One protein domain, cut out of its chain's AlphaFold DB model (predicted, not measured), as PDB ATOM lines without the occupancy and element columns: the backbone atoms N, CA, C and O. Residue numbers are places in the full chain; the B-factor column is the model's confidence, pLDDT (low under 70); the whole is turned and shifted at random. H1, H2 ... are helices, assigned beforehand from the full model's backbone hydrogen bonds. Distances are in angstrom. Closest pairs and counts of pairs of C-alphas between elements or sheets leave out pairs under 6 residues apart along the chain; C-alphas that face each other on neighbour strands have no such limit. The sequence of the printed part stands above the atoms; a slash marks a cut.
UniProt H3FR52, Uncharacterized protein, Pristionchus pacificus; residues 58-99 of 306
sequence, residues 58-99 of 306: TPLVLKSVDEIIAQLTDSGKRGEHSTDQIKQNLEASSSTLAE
ATOM      1  N   THR A  58     -19.290-177.063  18.258       85.38
ATOM      2  CA  THR A  58     -19.396-178.045  17.180       85.38
ATOM      3  C   THR A  58     -20.870-178.165  16.803       85.38
ATOM      4  O   THR A  58     -21.658-178.560  17.667       85.38
ATOM      5  N   PRO A  59     -21.263-177.823  15.563       87.06
ATOM      6  CA  PRO A  59     -22.648-177.939  15.132       87.06
ATOM      7  C   PRO A  59     -23.170-179.371  15.258       87.06
ATOM      8  O   PRO A  59     -22.492-180.332  14.889       87.06
ATOM      9  N   LEU A  60     -24.386-179.497  15.781       89.44
ATOM     10  CA  LEU A  60     -25.122-180.752  15.848       89.44
ATOM     11  C   LEU A  60     -25.764-181.013  14.485       89.44
ATOM     12  O   LEU A  60     -26.526-180.181  13.995       89.44
ATOM     13  N   VAL A  61     -25.465-182.170  13.894       92.31
ATOM     14  CA  VAL A  61     -26.120-182.639  12.666       92.31
ATOM     15  C   VAL A  61     -27.385-183.395  13.057       92.31
ATOM     16  O   VAL A  61     -27.309-184.483  13.632       92.31
ATOM     17  N   LEU A  62     -28.530-182.793  12.757       91.31
ATOM     18  CA  LEU A  62     -29.866-183.331  12.983       91.31
ATOM     19  C   LEU A  62     -30.200-184.270  11.829       91.31
ATOM     20  O   LEU A  62     -30.064-183.896  10.668       91.31
ATOM     21  N   LYS A  63     -30.603-185.497  12.146       92.44
ATOM     22  CA  LYS A  63     -30.708-186.598  11.181       92.44
ATOM     23  C   LYS A  63     -32.117-186.820  10.642       92.44
ATOM     24  O   LYS A  63     -32.285-187.631   9.739       92.44
ATOM     25  N   SER A  64     -33.122-186.153  11.203       94.19
ATOM     26  CA  SER A  64     -34.523-186.293  10.791       94.19
ATOM     27  C   SER A  64     -35.307-184.995  10.967       94.19
ATOM     28  O   SER A  64     -34.917-184.126  11.756       94.19
ATOM     29  N   VAL A  65     -36.454-184.885  10.285       93.50
ATOM     30  CA  VAL A  65     -37.364-183.743  10.461       93.50
ATOM     31  C   VAL A  65     -37.882-183.642  11.898       93.50
ATOM     32  O   VAL A  65     -38.069-182.542  12.412       93.50
ATOM     33  N   ASP A  66     -38.056-184.773  12.586       94.38
ATOM     34  CA  ASP A  66     -38.516-184.800  13.975       94.38
ATOM     35  C   ASP A  66     -37.462-184.255  14.944       94.38
ATOM     36  O   ASP A  66     -37.808-183.568  15.905       94.38
ATOM     37  N   GLU A  67     -36.172-184.491  14.683       94.12
ATOM     38  CA  GLU A  67     -35.084-183.877  15.452       94.12
ATOM     39  C   GLU A  67     -35.018-182.361  15.232       94.12
ATOM     40  O   GLU A  67     -34.842-181.611  16.195       94.12
ATOM     41  N   ILE A  68     -35.227-181.908  13.988       93.88
ATOM     42  CA  ILE A  68     -35.327-180.483  13.645       93.88
ATOM     43  C   ILE A  68     -36.504-179.841  14.380       93.88
ATOM     44  O   ILE A  68     -36.321-178.866  15.109       93.88
ATOM     45  N   ILE A  69     -37.702-180.414  14.255       94.12
ATOM     46  CA  ILE A  69     -38.908-179.917  14.922       94.12
ATOM     47  C   ILE A  69     -38.715-179.900  16.440       94.12
ATOM     48  O   ILE A  69     -39.060-178.908  17.085       94.12
ATOM     49  N   ALA A  70     -38.129-180.950  17.019       92.44
ATOM     50  CA  ALA A  70     -37.862-181.002  18.449       92.44
ATOM     51  C   ALA A  70     -36.896-179.894  18.889       92.44
ATOM     52  O   ALA A  70     -37.151-179.258  19.903       92.44
ATOM     53  N   GLN A  71     -35.828-179.606  18.140       91.25
ATOM     54  CA  GLN A  71     -34.922-178.503  18.484       91.25
ATOM     55  C   GLN A  71     -35.611-177.128  18.428       91.25
ATOM     56  O   GLN A  71     -35.280-176.245  19.218       91.25
ATOM     57  N   LEU A  72     -36.563-176.939  17.511       91.69
ATOM     58  CA  LEU A  72     -37.280-175.671  17.352       91.69
ATOM     59  C   LEU A  72     -38.377-175.463  18.407       91.69
ATOM     60  O   LEU A  72     -38.601-174.332  18.841       91.69
ATOM     61  N   THR A  73     -39.050-176.537  18.825       89.06
ATOM     62  CA  THR A  73     -40.275-176.464  19.646       89.06
ATOM     63  C   THR A  73     -40.093-176.874  21.102       89.06
ATOM     64  O   THR A  73     -40.795-176.357  21.972       89.06
ATOM     65  N   ASP A  74     -39.170-177.785  21.405       84.31
ATOM     66  CA  ASP A  74     -38.938-178.239  22.771       84.31
ATOM     67  C   ASP A  74     -38.178-177.155  23.537       84.31
ATOM     68  O   ASP A  74     -36.985-176.939  23.328       84.31
ATOM     69  N   SER A  75     -38.877-176.469  24.442       74.19
ATOM     70  CA  SER A  75     -38.307-175.401  25.271       74.19
ATOM     71  C   SER A  75     -37.050-175.822  26.047       74.19
ATOM     72  O   SER A  75     -36.179-174.980  26.269       74.19
ATOM     73  N   GLY A  76     -36.919-177.107  26.408       74.31
ATOM     74  CA  GLY A  76     -35.722-177.646  27.047       74.31
ATOM     75  C   GLY A  76     -34.547-177.682  26.074       74.31
ATOM     76  O   GLY A  76     -33.535-177.028  26.305       74.31
ATOM     77  N   LYS A  77     -34.720-178.359  24.933       73.38
ATOM     78  CA  LYS A  77     -33.675-178.485  23.899       73.38
ATOM     79  C   LYS A  77     -33.315-177.150  23.259       73.38
ATOM     80  O   LYS A  77     -32.158-176.899  22.944       73.38
ATOM     81  N   ARG A  78     -34.293-176.267  23.074       77.31
ATOM     82  CA  ARG A  78     -34.065-174.923  22.546       77.31
ATOM     83  C   ARG A  78     -33.337-174.046  23.557       77.31
ATOM     84  O   ARG A  78     -32.451-173.301  23.169       77.31
ATOM     85  N   GLY A  79     -33.674-174.149  24.845       76.00
ATOM     86  CA  GLY A  79     -33.010-173.404  25.919       76.00
ATOM     87  C   GLY A  79     -31.525-173.748  26.089       76.00
ATOM     88  O   GLY A  79     -30.766-172.944  26.629       76.00
ATOM     89  N   GLU A  80     -31.097-174.909  25.592       78.06
ATOM     90  CA  GLU A  80     -29.695-175.338  25.561       78.06
ATOM     91  C   GLU A  80     -28.871-174.654  24.456       78.06
ATOM     92  O   GLU A  80     -27.635-174.687  24.503       78.06
ATOM     93  N   HIS A  81     -29.525-174.007  23.486       82.75
ATOM     94  CA  HIS A  81     -28.882-173.424  22.312       82.75
ATOM     95  C   HIS A  81     -29.248-171.947  22.116       82.75
ATOM     96  O   HIS A  81     -30.394-171.532  22.248       82.75
ATOM     97  N   SER A  82     -28.272-171.122  21.730       87.50
ATOM     98  CA  SER A  82     -28.571-169.780  21.219       87.50
ATOM     99  C   SER A  82     -29.198-169.854  19.821       87.50
ATOM    100  O   SER A  82     -28.989-170.819  19.087       87.50
ATOM    101  N   THR A  83     -29.897-168.797  19.396       88.12
ATOM    102  CA  THR A  83     -30.420-168.686  18.022       88.12
ATOM    103  C   THR A  83     -29.332-168.911  16.968       88.12
ATOM    104  O   THR A  83     -29.565-169.594  15.975       88.12
ATOM    105  N   ASP A  84     -28.120-168.399  17.201       88.62
ATOM    106  CA  ASP A  84     -26.983-168.607  16.296       88.62
ATOM    107  C   ASP A  84     -26.528-170.072  16.256       88.62
ATOM    108  O   ASP A  84     -26.163-170.570  15.195       88.62
ATOM    109  N   GLN A  85     -26.574-170.782  17.388       92.06
ATOM    110  CA  GLN A  85     -26.262-172.212  17.439       92.06
ATOM    111  C   GLN A  85     -27.327-173.043  16.721       92.06
ATOM    112  O   GLN A  85     -26.978-173.965  15.991       92.06
ATOM    113  N   ILE A  86     -28.609-172.690  16.862       92.12
ATOM    114  CA  ILE A  86     -29.707-173.334  16.126       92.12
ATOM    115  C   ILE A  86     -29.518-173.132  14.619       92.12
ATOM    116  O   ILE A  86     -29.579-174.098  13.863       92.12
ATOM    117  N   LYS A  87     -29.194-171.911  14.175       93.00
ATOM    118  CA  LYS A  87     -28.868-171.635  12.766       93.00
ATOM    119  C   LYS A  87     -27.707-172.501  12.274       93.00
ATOM    120  O   LYS A  87     -27.831-173.138  11.235       93.00
ATOM    121  N   GLN A  88     -26.620-172.586  13.043       93.25
ATOM    122  CA  GLN A  88     -25.465-173.422  12.699       93.25
ATOM    123  C   GLN A  88     -25.817-174.915  12.626       93.25
ATOM    124  O   GLN A  88     -25.312-175.609  11.748       93.25
ATOM    125  N   ASN A  89     -26.692-175.414  13.504       93.50
ATOM    126  CA  ASN A  89     -27.159-176.802  13.465       93.50
ATOM    127  C   ASN A  89     -27.998-177.082  12.217       93.50
ATOM    128  O   ASN A  89     -27.778-178.085  11.542       93.50
ATOM    129  N   LEU A  90     -28.923-176.182  11.872       93.62
ATOM    130  CA  LEU A  90     -29.732-176.300  10.658       93.62
ATOM    131  C   LEU A  90     -28.857-176.253   9.400       93.62
ATOM    132  O   LEU A  90     -29.033-177.072   8.502       93.62
ATOM    133  N   GLU A  91     -27.875-175.350   9.353       93.81
ATOM    134  CA  GLU A  91     -26.905-175.281   8.255       93.81
ATOM    135  C   GLU A  91     -26.052-176.551   8.153       93.81
ATOM    136  O   GLU A  91     -25.828-177.048   7.049       93.81
ATOM    137  N   ALA A  92     -25.613-177.114   9.282       93.88
ATOM    138  CA  ALA A  92     -24.876-178.377   9.318       93.88
ATOM    139  C   ALA A  92     -25.740-179.590   8.928       93.88
ATOM    140  O   ALA A  92     -25.206-180.615   8.510       93.88
ATOM    141  N   SER A  93     -27.065-179.466   9.026       94.62
ATOM    142  CA  SER A  93     -28.048-180.502   8.683       94.62
ATOM    143  C   SER A  93     -28.553-180.380   7.238       94.62
ATOM    144  O   SER A  93     -29.622-180.889   6.901       94.62
ATOM    145  N   SER A  94     -27.796-179.714   6.358       92.94
ATOM    146  CA  SER A  94     -28.206-179.440   4.975       92.94
ATOM    147  C   SER A  94     -28.506-180.691   4.149       92.94
ATOM    148  O   SER A  94     -29.304-180.608   3.221       92.94
ATOM    149  N   SER A  95     -27.865-181.827   4.454       92.12
ATOM    150  CA  SER A  95     -28.137-183.112   3.795       92.12
ATOM    151  C   SER A  95     -29.520-183.642   4.154       92.12
ATOM    152  O   SER A  95     -30.278-183.996   3.265       92.12
ATOM    153  N   THR A  96     -29.880-183.613   5.439       93.06
ATOM    154  CA  THR A  96     -31.207-184.022   5.907       93.06
ATOM    155  C   THR A  96     -32.283-183.120   5.324       93.06
ATOM    156  O   THR A  96     -33.264-183.625   4.802       93.06
ATOM    157  N   LEU A  97     -32.067-181.800   5.321       93.62
ATOM    158  CA  LEU A  97     -32.988-180.860   4.675       93.62
ATOM    159  C   LEU A  97     -33.127-181.131   3.166       93.62
ATOM    160  O   LEU A  97     -34.219-181.033   2.630       93.62
ATOM    161  N   ALA A  98     -32.045-181.494   2.470       93.38
ATOM    162  CA  ALA A  98     -32.092-181.789   1.034       93.38
ATOM    163  C   ALA A  98     -32.819-183.099   0.690       93.38
ATOM    164  O   ALA A  98     -33.248-183.265  -0.448       93.38
ATOM    165  N   GLU A  99     -32.925-184.023   1.645       93.94
ATOM    166  CA  GLU A  99     -33.575-185.326   1.475       93.94
ATOM    167  C   GLU A  99     -35.043-185.328   1.930       93.94
ATOM    168  O   GLU A  99     -35.713-186.346   1.765       93.94
TER     169      GLU A  99
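This is residues 58 to 99 of the 306 residues of an uncharacterized protein of Pristionchus pacificus (UniProt H3FR52). The longest helix, H3, and H1 run side by side in opposite ways as the two long sides of an open frame, with short H2 across one end and H4 at the other. The stretch of residues 58 to 64 crosses from the H3 side to H1. The printed part has 42 residues with four named helices, H1 to H4 in chain order, is all helix, and is compact, with a radius of gyration of the C-alphas of 9.5 A and spans of 27 by 19 by 12 A.

Find C-alpha 83 at (-30.420, -168.686, 18.022); from there H3 runs 14.2 A to residue 92. H1, residues 65 to 73, begins at (-37.364, -183.743, 10.461) and is 12.1 A long. H2 is residues 75 to 79, and H4 is residues 94 to 99.

Look from H3 to H1: they are close but not clearly touching, C-alphas of Leu 90 and Ile 68 closest at 7.6 A, at a shallow tilt of 7 degrees, opposite ways. H1 and H2 touch only at the corner, C-alphas of Gln 71 and Arg 78 closest at 5.5 A. H3 and H4 meet only through their link. In H1, H2, H3 and H4 every O i to N i+4 pair is within hydrogen-bond range.

The C-alphas farthest apart, Gly 79 and Glu 99, stand 27.2 A apart. The printed part has no cut, its three links between helices are tight, and no printed residue is under 70 in pLDDT.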